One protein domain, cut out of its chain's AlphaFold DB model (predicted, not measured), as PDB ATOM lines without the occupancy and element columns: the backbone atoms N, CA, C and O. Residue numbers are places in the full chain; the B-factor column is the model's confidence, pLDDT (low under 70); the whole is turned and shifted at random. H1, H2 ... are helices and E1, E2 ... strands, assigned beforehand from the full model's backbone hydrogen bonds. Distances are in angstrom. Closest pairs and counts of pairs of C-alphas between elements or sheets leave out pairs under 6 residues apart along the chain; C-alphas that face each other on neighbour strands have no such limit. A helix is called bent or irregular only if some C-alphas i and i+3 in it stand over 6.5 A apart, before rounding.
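What this domain is: This is residues 83 to 152 of the 153 residues of an uncharacterized protein of Nibricoccus aquaticus (UniProt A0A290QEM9). A small body of helices and a short ribbon has a long two-stranded hairpin, E2 and E3, reaching away from it as an arm that makes much of the length. In the body H1 packs on H2, H2 lies near one end of the antiparallel ribbon E1 and E4, and H3 follows at the other end of E4. The printed part has 70 residues, in the order E1 H1 E2 E3 H2 E4 H3, and its class is mixed, helices and strands. It is only just loose, close to compact, with a radius of gyration of the C-alphas of 13.6 A, and spans 46 by 27 by 17 A.

How they stand to each other: Start at E1, residues 83 to 87, the antiparallel neighbour of E4, residues 138 to 144; N 85 and O 140 are within hydrogen-bond range at 2.9 A. Next, H1, residues 93 to 102, touches H2, residues 126 to 133, at a steep tilt of 60 degrees, opposite ways; their closest C-alphas, of Val 97 and Glu 130, are 6.0 A apart. E2, residues 106 to 113, and E3, residues 116 to 123, form an antiparallel hairpin, with N 109 and O 120 within hydrogen-bond range at 2.9 A. The closest C-alphas of E2 and E4, of Thr 106 and Gly 141, are 6.9 A apart; those of H2 and E4, of Arg 132 and Ala 138, 5.5 A. H3, residues 145 to 152, is irregular, with C-alphas 147 and 150 7.9 A apart; it is close to but not clearly touching H1. Each O i to N i+4 pair of H2 is within hydrogen-bond range, against 5 of 6 in H1 and 2 of 4 in H3.

Where its parts are: Find C-alpha 83 at (248.055, 167.876, 283.289), where E1 begins. H1 runs 14.8 A. From C-alpha 106 at (236.683, 163.770, 280.475), E2 runs 20.6 A; E3 runs 21.9 A, E4 17.8 A. H3 ends at C-alpha 152 at (244.131, 165.168, 294.565).

The domain as a whole: The two C-alphas farthest apart, of Gly 91 and His 114, are 46.2 A apart. The printed part has no cut, and its six links are tight. Its mean pLDDT is 91.8, and no printed residue is under 70.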
ATOM      1  N   ALA A  83     247.047 168.915 283.110       88.38
ATOM      2  CA  ALA A  83     248.055 167.876 283.289       88.38
ATOM      3  C   ALA A  83     247.567 166.534 282.735       88.38
ATOM      4  O   ALA A  83     246.378 166.224 282.782       88.38
ATOM      5  N   TYR A  84     248.488 165.721 282.226       91.56
ATOM      6  CA  TYR A  84     248.201 164.321 281.922       91.56
ATOM      7  C   TYR A  84     248.712 163.446 283.060       91.56
ATOM      8  O   TYR A  84     249.857 163.589 283.484       91.56
ATOM      9  N   LEU A  85     247.885 162.508 283.511       91.69
ATOM     10  CA  LEU A  85     248.304 161.452 284.420       91.69
ATOM     11  C   LEU A  85     248.733 160.238 283.596       91.69
ATOM     12  O   LEU A  85     247.965 159.746 282.768       91.69
ATOM     13  N   VAL A  86     249.950 159.749 283.835       95.69
ATOM     14  CA  VAL A  86     250.470 158.526 283.215       95.69
ATOM     15  C   VAL A  86     250.707 157.484 284.300       95.69
ATOM     16  O   VAL A  86     251.516 157.680 285.202       95.69
ATOM     17  N   VAL A  87     249.986 156.371 284.214       96.44
ATOM     18  CA  VAL A  87     250.070 155.257 285.156       96.44
ATOM     19  C   VAL A  87     250.932 154.164 284.543       96.44
ATOM     20  O   VAL A  87     250.605 153.623 283.489       96.44
ATOM     21  N   HIS A  88     252.032 153.821 285.213       98.06
ATOM     22  CA  HIS A  88     252.962 152.783 284.753       98.06
ATOM     23  C   HIS A  88     252.743 151.424 285.420       98.06
ATOM     24  O   HIS A  88     253.091 150.398 284.840       98.06
ATOM     25  N   LYS A  89     252.205 151.409 286.644       97.38
ATOM     26  CA  LYS A  89     251.960 150.207 287.450       97.38
ATOM     27  C   LYS A  89     250.722 150.420 288.316       97.38
ATOM     28  O   LYS A  89     250.491 151.531 288.779       97.38
ATOM     29  N   VAL A  90     249.964 149.351 288.548       97.44
ATOM     30  CA  VAL A  90     248.770 149.341 289.404       97.44
ATOM     31  C   VAL A  90     248.868 148.140 290.338       97.44
ATOM     32  O   VAL A  90     248.977 147.012 289.866       97.44
ATOM     33  N   GLY A  91     248.883 148.387 291.650       96.38
ATOM     34  CA  GLY A  91     248.898 147.331 292.672       96.38
ATOM     35  C   GLY A  91     247.494 146.887 293.090       96.38
ATOM     36  O   GLY A  91     247.252 145.697 293.256       96.38
ATOM     37  N   ASP A  92     246.566 147.841 293.197       97.62
ATOM     38  CA  ASP A  92     245.143 147.615 293.458       97.62
ATOM     39  C   ASP A  92     244.322 148.278 292.348       97.62
ATOM     40  O   ASP A  92     244.237 149.506 292.261       97.62
ATOM     41  N   LEU A  93     243.748 147.454 291.471       97.31
ATOM     42  CA  LEU A  93     242.966 147.927 290.335       97.31
ATOM     43  C   LEU A  93     241.662 148.592 290.778       97.31
ATOM     44  O   LEU A  93     241.314 149.649 290.260       97.31
ATOM     45  N   THR A  94     240.957 148.000 291.741       97.31
ATOM     46  CA  THR A  94     239.663 148.511 292.204       97.31
ATOM     47  C   THR A  94     239.844 149.850 292.910       97.31
ATOM     48  O   THR A  94     239.125 150.804 292.610       97.31
ATOM     49  N   GLY A  95     240.843 149.947 293.794       96.56
ATOM     50  CA  GLY A  95     241.216 151.203 294.439       96.56
ATOM     51  C   GLY A  95     241.591 152.281 293.423       96.56
ATOM     52  O   GLY A  95     241.042 153.382 293.462       96.56
ATOM     53  N   ALA A  96     242.442 151.953 292.445       96.31
ATOM     54  CA  ALA A  96     242.855 152.903 291.413       96.31
ATOM     55  C   ALA A  96     241.679 153.420 290.564       96.31
ATOM     56  O   ALA A  96     241.604 154.618 290.289       96.31
ATOM     57  N   VAL A  97     240.740 152.550 290.172       96.88
ATOM     58  CA  VAL A  97     239.529 152.963 289.440       96.88
ATOM     59  C   VAL A  97     238.695 153.940 290.272       96.88
ATOM     60  O   VAL A  97     238.268 154.973 289.754       96.88
ATOM     61  N   ASN A  98     238.489 153.646 291.559       95.31
ATOM     62  CA  ASN A  98     237.692 154.490 292.448       95.31
ATOM     63  C   ASN A  98     238.308 155.880 292.649       95.31
ATOM     64  O   ASN A  98     237.576 156.868 292.636       95.31
ATOM     65  N   GLU A  99     239.632 155.976 292.788       93.12
ATOM     66  CA  GLU A  99     240.311 157.271 292.917       93.12
ATOM     67  C   GLU A  99     240.242 158.088 291.620       93.12
ATOM     68  O   GLU A  99     239.900 159.271 291.641       93.12
ATOM     69  N   LEU A 100     240.461 157.461 290.461       93.25
ATOM     70  CA  LEU A 100     240.414 158.164 289.174       93.25
ATOM     71  C   LEU A 100     239.018 158.693 288.819       93.25
ATOM     72  O   LEU A 100     238.906 159.728 288.156       93.25
ATOM     73  N   LEU A 101     237.952 158.040 289.287       93.38
ATOM     74  CA  LEU A 101     236.584 158.538 289.119       93.38
ATOM     75  C   LEU A 101     236.348 159.870 289.844       93.38
ATOM     76  O   LEU A 101     235.605 160.715 289.337       93.38
ATOM     77  N   LYS A 102     236.998 160.098 290.993       91.38
ATOM     78  CA  LYS A 102     236.857 161.350 291.760       91.38
ATOM     79  C   LYS A 102     237.424 162.549 291.007       91.38
ATOM     80  O   LYS A 102     236.875 163.640 291.099       91.38
ATOM     81  N   VAL A 103     238.454 162.327 290.189       89.94
ATOM     82  CA  VAL A 103     239.108 163.365 289.376       89.94
ATOM     83  C   VAL A 103     238.219 163.847 288.214       89.94
ATOM     84  O   VAL A 103     238.490 164.895 287.632       89.94
ATOM     85  N   ARG A 104     237.125 163.128 287.895       88.00
ATOM     86  CA  ARG A 104     236.148 163.479 286.842       88.00
ATOM     87  C   ARG A 104     236.802 163.739 285.480       88.00
ATOM     88  O   ARG A 104     236.510 164.723 284.802       88.00
ATOM     89  N   ILE A 105     237.701 162.841 285.080       90.75
ATOM     90  CA  ILE A 105     238.414 162.919 283.799       90.75
ATOM     91  C   ILE A 105     237.396 162.848 282.654       90.75
ATOM     92  O   ILE A 105     236.520 161.983 282.650       90.75
ATOM     93  N   THR A 106     237.525 163.745 281.678       90.69
ATOM     94  CA  THR A 106     236.683 163.770 280.475       90.69
ATOM     95  C   THR A 106     237.524 163.562 279.225       90.69
ATOM     96  O   THR A 106     238.709 163.895 279.195       90.69
ATOM     97  N   GLU A 107     236.895 163.036 278.181       87.06
ATOM     98  CA  GLU A 107     237.460 162.967 276.840       87.06
ATOM     99  C   GLU A 107     236.584 163.690 275.834       87.06
ATOM    100  O   GLU A 107     235.357 163.627 275.887       87.06
ATOM    101  N   ALA A 108     237.232 164.373 274.898       84.94
ATOM    102  CA  ALA A 108     236.560 165.003 273.779       84.94
ATOM    103  C   ALA A 108     236.191 163.940 272.739       84.94
ATOM    104  O   ALA A 108     237.071 163.382 272.083       84.94
ATOM    105  N   VAL A 109     234.897 163.696 272.563       82.50
ATOM    106  CA  VAL A 109     234.382 162.852 271.482       82.50
ATOM    107  C   VAL A 109     233.898 163.761 270.348       82.50
ATOM    108  O   VAL A 109     233.097 164.661 270.617       82.50
ATOM    109  N   PRO A 110     234.388 163.580 269.105       84.31
ATOM    110  CA  PRO A 110     233.921 164.361 267.970       84.31
ATOM    111  C   PRO A 110     232.484 163.967 267.615       84.31
ATOM    112  O   PRO A 110     232.163 162.789 267.457       84.31
ATOM    113  N   GLU A 111     231.622 164.961 267.474       86.19
ATOM    114  CA  GLU A 111     230.245 164.836 267.021       86.19
ATOM    115  C   GLU A 111     230.046 165.764 265.824       86.19
ATOM    116  O   GLU A 111     230.360 166.950 265.880       86.19
ATOM    117  N   PHE A 112     229.544 165.227 264.716       87.38
ATOM    118  CA  PHE A 112     229.341 165.997 263.492       87.38
ATOM    119  C   PHE A 112     227.882 166.429 263.396       87.38
ATOM    120  O   PHE A 112     226.988 165.594 263.265       87.38
ATOM    121  N   ALA A 113     227.642 167.737 263.431       82.38
ATOM    122  CA  ALA A 113     226.313 168.313 263.279       82.38
ATOM    123  C   ALA A 113     226.391 169.569 262.407       82.38
ATOM    124  O   ALA A 113     227.259 170.417 262.602       82.38
ATOM    125  N   HIS A 114     225.485 169.686 261.431       86.94
ATOM    126  CA  HIS A 114     225.403 170.840 260.523       86.94
ATOM    127  C   HIS A 114     226.718 171.175 259.786       86.94
ATOM    128  O   HIS A 114     227.013 172.338 259.536       86.94
ATOM    129  N   GLY A 115     227.523 170.161 259.442       85.81
ATOM    130  CA  GLY A 115     228.817 170.358 258.771       85.81
ATOM    131  C   GLY A 115     229.937 170.874 259.681       85.81
ATOM    132  O   GLY A 115     231.005 171.216 259.185       85.81
ATOM    133  N   VAL A 116     229.712 170.913 260.998       86.25
ATOM    134  CA  VAL A 116     230.692 171.324 262.010       86.25
ATOM    135  C   VAL A 116     231.048 170.124 262.891       86.25
ATOM    136  O   VAL A 116     230.165 169.389 263.336       86.25
ATOM    137  N   GLU A 117     232.345 169.927 263.137       88.62
ATOM    138  CA  GLU A 117     232.846 168.991 264.147       88.62
ATOM    139  C   GLU A 117     232.804 169.666 265.523       88.62
ATOM    140  O   GLU A 117     233.516 170.636 265.787       88.62
ATOM    141  N   TRP A 118     231.977 169.133 266.411       84.88
ATOM    142  CA  TRP A 118     231.903 169.516 267.812       84.88
ATOM    143  C   TRP A 118     232.703 168.536 268.651       84.88
ATOM    144  O   TRP A 118     232.610 167.330 268.467       84.88
ATOM    145  N   ARG A 119     233.465 169.033 269.621       85.81
ATOM    146  CA  ARG A 119     234.170 168.186 270.589       85.81
ATOM    147  C   ARG A 119     233.410 168.195 271.899       85.81
ATOM    148  O   ARG A 119     233.540 169.134 272.680       85.81
ATOM    149  N   ILE A 120     232.605 167.162 272.121       86.62
ATOM    150  CA  ILE A 120     231.768 167.062 273.313       86.62
ATOM    151  C   ILE A 120     232.556 166.356 274.420       86.62
ATOM    152  O   ILE A 120     233.002 165.223 274.214       86.62
ATOM    153  N   PRO A 121     232.749 166.989 275.592       86.88
ATOM    154  CA  PRO A 121     233.407 166.342 276.715       86.88
ATOM    155  C   PRO A 121     232.498 165.252 277.294       86.88
ATOM    156  O   PRO A 121     231.381 165.525 277.733       86.88
ATOM    157  N   LYS A 122     232.988 164.013 277.327       90.31
ATOM    158  CA  LYS A 122     232.319 162.867 277.951       90.31
ATOM    159  C   LYS A 122     233.151 162.365 279.134       90.31
ATOM    160  O   LYS A 122     234.328 162.064 278.941       90.31
ATOM    161  N   PRO A 123     232.591 162.298 280.357       92.38
ATOM    162  CA  PRO A 123     233.285 161.715 281.502       92.38
ATOM    163  C   PRO A 123     233.645 160.250 281.256       92.38
ATOM    164  O   PRO A 123     232.824 159.496 280.734       92.38
ATOM    165  N   LEU A 124     234.845 159.841 281.669       94.38
ATOM    166  CA  LEU A 124     235.237 158.435 281.645       94.38
ATOM    167  C   LEU A 124     234.437 157.638 282.676       94.38
ATOM    168  O   LEU A 124     234.287 158.050 283.828       94.38
ATOM    169  N   THR A 125     233.952 156.469 282.270       95.69
ATOM    170  CA  THR A 125     233.266 155.542 283.170       95.69
ATOM    171  C   THR A 125     234.260 154.653 283.916       95.69
ATOM    172  O   THR A 125     235.416 154.504 283.523       95.69
ATOM    173  N   SER A 126     233.784 153.986 284.972       96.94
ATOM    174  CA  SER A 126     234.552 152.958 285.692       96.94
ATOM    175  C   SER A 126     235.123 151.900 284.737       96.94
ATOM    176  O   SER A 126     236.299 151.560 284.830       96.94
ATOM    177  N   LYS A 127     234.325 151.461 283.750       96.88
ATOM    178  CA  LYS A 127     234.743 150.481 282.739       96.88
ATOM    179  C   LYS A 127     235.842 151.020 281.823       96.88
ATOM    180  O   LYS A 127     236.788 150.293 281.538       96.88
ATOM    181  N   ASP A 128     235.739 152.278 281.391       96.12
ATOM    182  CA  ASP A 128     236.759 152.906 280.536       96.12
ATOM    183  C   ASP A 128     238.095 153.030 281.271       96.12
ATOM    184  O   ASP A 128     239.156 152.745 280.713       96.12
ATOM    185  N   ILE A 129     238.040 153.433 282.544       97.19
ATOM    186  CA  ILE A 129     239.215 153.566 283.404       97.19
ATOM    187  C   ILE A 129     239.843 152.193 283.645       97.19
ATOM    188  O   ILE A 129     241.046 152.029 283.436       97.19
ATOM    189  N   GLU A 130     239.046 151.199 284.036       97.81
ATOM    190  CA  GLU A 130     239.523 149.840 284.291       97.81
ATOM    191  C   GLU A 130     240.185 149.234 283.046       97.81
ATOM    192  O   GLU A 130     241.294 148.705 283.133       97.81
ATOM    193  N   ALA A 131     239.547 149.360 281.878       97.19
ATOM    194  CA  ALA A 131     240.081 148.853 280.618       97.19
ATOM    195  C   ALA A 131     241.465 149.444 280.304       97.19
ATOM    196  O   ALA A 131     242.375 148.713 279.915       97.19
ATOM    197  N   ARG A 132     241.657 150.748 280.538       96.88
ATOM    198  CA  ARG A 132     242.958 151.411 280.351       96.88
ATOM    199  C   ARG A 132     243.989 150.959 281.366       96.88
ATOM    200  O   ARG A 132     245.115 150.664 280.986       96.88
ATOM    201  N   LEU A 133     243.621 150.880 282.643       97.75
ATOM    202  CA  LEU A 133     244.536 150.447 283.700       97.75
ATOM    203  C   LEU A 133     245.007 148.998 283.526       97.75
ATOM    204  O   LEU A 133     246.077 148.649 284.016       97.75
ATOM    205  N   ARG A 134     244.252 148.157 282.808       97.12
ATOM    206  CA  ARG A 134     244.691 146.809 282.411       97.12
ATOM    207  C   ARG A 134     245.688 146.813 281.242       97.12
ATOM    208  O   ARG A 134     246.388 145.822 281.058       97.12
ATOM    209  N   ALA A 135     245.782 147.905 280.485       96.81
ATOM    210  CA  ALA A 135     246.638 148.070 279.309       96.81
ATOM    211  C   ALA A 135     247.726 149.137 279.549       96.81
ATOM    212  O   ALA A 135     247.754 150.186 278.908       96.81
ATOM    213  N   LEU A 136     248.617 148.880 280.512       96.81
ATOM    214  CA  LEU A 136     249.655 149.834 280.916       96.81
ATOM    215  C   LEU A 136     250.782 149.982 279.868       96.81
ATOM    216  O   LEU A 136     251.133 148.998 279.215       96.81
ATOM    217  N   PRO A 137     251.419 151.169 279.763       97.44
ATOM    218  CA  PRO A 137     251.131 152.388 280.521       97.44
ATOM    219  C   PRO A 137     249.827 153.066 280.074       97.44
ATOM    220  O   PRO A 137     249.574 153.233 278.884       97.44
ATOM    221  N   ALA A 138     249.020 153.501 281.041       96.81
ATOM    222  CA  ALA A 138     247.745 154.166 280.788       96.81
ATOM    223  C   ALA A 138     247.890 155.685 280.904       96.81
ATOM    224  O   ALA A 138     248.485 156.181 281.858       96.81
ATOM    225  N   LYS A 139     247.312 156.432 279.960       95.00
ATOM    226  CA  LYS A 139     247.305 157.900 279.955       95.00
ATOM    227  C   LYS A 139     245.884 158.432 280.154       95.00
ATOM    228  O   LYS A 139     244.954 157.990 279.481       95.00
ATOM    229  N   PHE A 140     245.739 159.417 281.036       93.56
ATOM    230  CA  PHE A 140     244.486 160.103 281.346       93.56
ATOM    231  C   PHE A 140     244.657 161.620 281.242       93.56
ATOM    232  O   PHE A 140     245.700 162.155 281.623       93.56
ATOM    233  N   GLY A 141     243.630 162.317 280.756       89.56
ATOM    234  CA  GLY A 141     243.593 163.777 280.683       89.56
ATOM    235  C   GLY A 141     243.454 164.340 279.262       89.56
ATOM    236  O   GLY A 141     243.265 163.577 278.312       89.56
ATOM    237  N   PRO A 142     243.571 165.670 279.106       90.44
ATOM    238  CA  PRO A 142     244.090 166.615 280.101       90.44
ATOM    239  C   PRO A 142     243.141 166.836 281.292       90.44
ATOM    240  O   PRO A 142     241.942 167.022 281.122       90.44
ATOM    241  N   ILE A 143     243.690 166.821 282.506       89.88
ATOM    242  CA  ILE A 143     242.991 167.059 283.773       89.88
ATOM    243  C   ILE A 143     243.204 168.514 284.163       89.88
ATOM    244  O   ILE A 143     244.345 168.967 284.256       89.88
ATOM    245  N   SER A 144     242.120 169.241 284.427       89.56
ATOM    246  CA  SER A 144     242.218 170.596 284.959       89.56
ATOM    247  C   SER A 144     242.533 170.558 286.453       89.56
ATOM    248  O   SER A 144     241.617 170.515 287.275       89.56
ATOM    249  N   VAL A 145     243.817 170.658 286.809       89.81
ATOM    250  CA  VAL A 145     244.298 170.613 288.206       89.81
ATOM    251  C   VAL A 145     243.541 171.603 289.091       89.81
ATOM    252  O   VAL A 145     243.168 171.276 290.211       89.81
ATOM    253  N   TYR A 146     243.228 172.786 288.555       90.19
ATOM    254  CA  TYR A 146     242.488 173.836 289.255       90.19
ATOM    255  C   TYR A 146     241.139 173.369 289.838       90.19
ATOM    256  O   TYR A 146     240.798 173.733 290.964       90.19
ATOM    257  N   PHE A 147     240.405 172.526 289.102       89.19
ATOM    258  CA  PHE A 147     239.098 171.987 289.502       89.19
ATOM    259  C   PHE A 147     239.200 170.637 290.222       89.19
ATOM    260  O   PHE A 147     238.176 170.084 290.615       89.19
ATOM    261  N   SER A 148     240.411 170.102 290.376       88.44
ATOM    262  CA  SER A 148     240.647 168.764 290.915       88.44
ATOM    263  C   SER A 148     241.473 168.760 292.201       88.44
ATOM    264  O   SER A 148     241.698 167.677 292.722       88.44
ATOM    265  N   VAL A 149     241.911 169.913 292.728       87.00
ATOM    266  CA  VAL A 149     242.784 169.990 293.923       87.00
ATOM    267  C   VAL A 149     242.238 169.156 295.078       87.00
ATOM    268  O   VAL A 149     242.951 168.310 295.595       87.00
ATOM    269  N   GLU A 150     240.966 169.322 295.439       86.56
ATOM    270  CA  GLU A 150     240.345 168.613 296.565       86.56
ATOM    271  C   GLU A 150     240.242 167.100 296.326       86.56
ATOM    272  O   GLU A 150     240.132 166.330 297.269       86.56
ATOM    273  N   SER A 151     240.254 166.665 295.063       83.94
ATOM    274  CA  SER A 151     240.271 165.242 294.694       83.94
ATOM    275  C   SER A 151     241.687 164.666 294.599       83.94
ATOM    276  O   SER A 151     241.830 163.468 294.379       83.94
ATOM    277  N   LEU A 152     242.714 165.516 294.690       79.81
ATOM    278  CA  LEU A 152     244.131 165.168 294.565       79.81
ATOM    279  C   LEU A 152     244.907 165.325 295.888       79.81
ATOM    280  O   LEU A 152     246.097 165.013 295.908       79.81
TER     281      LEU A 152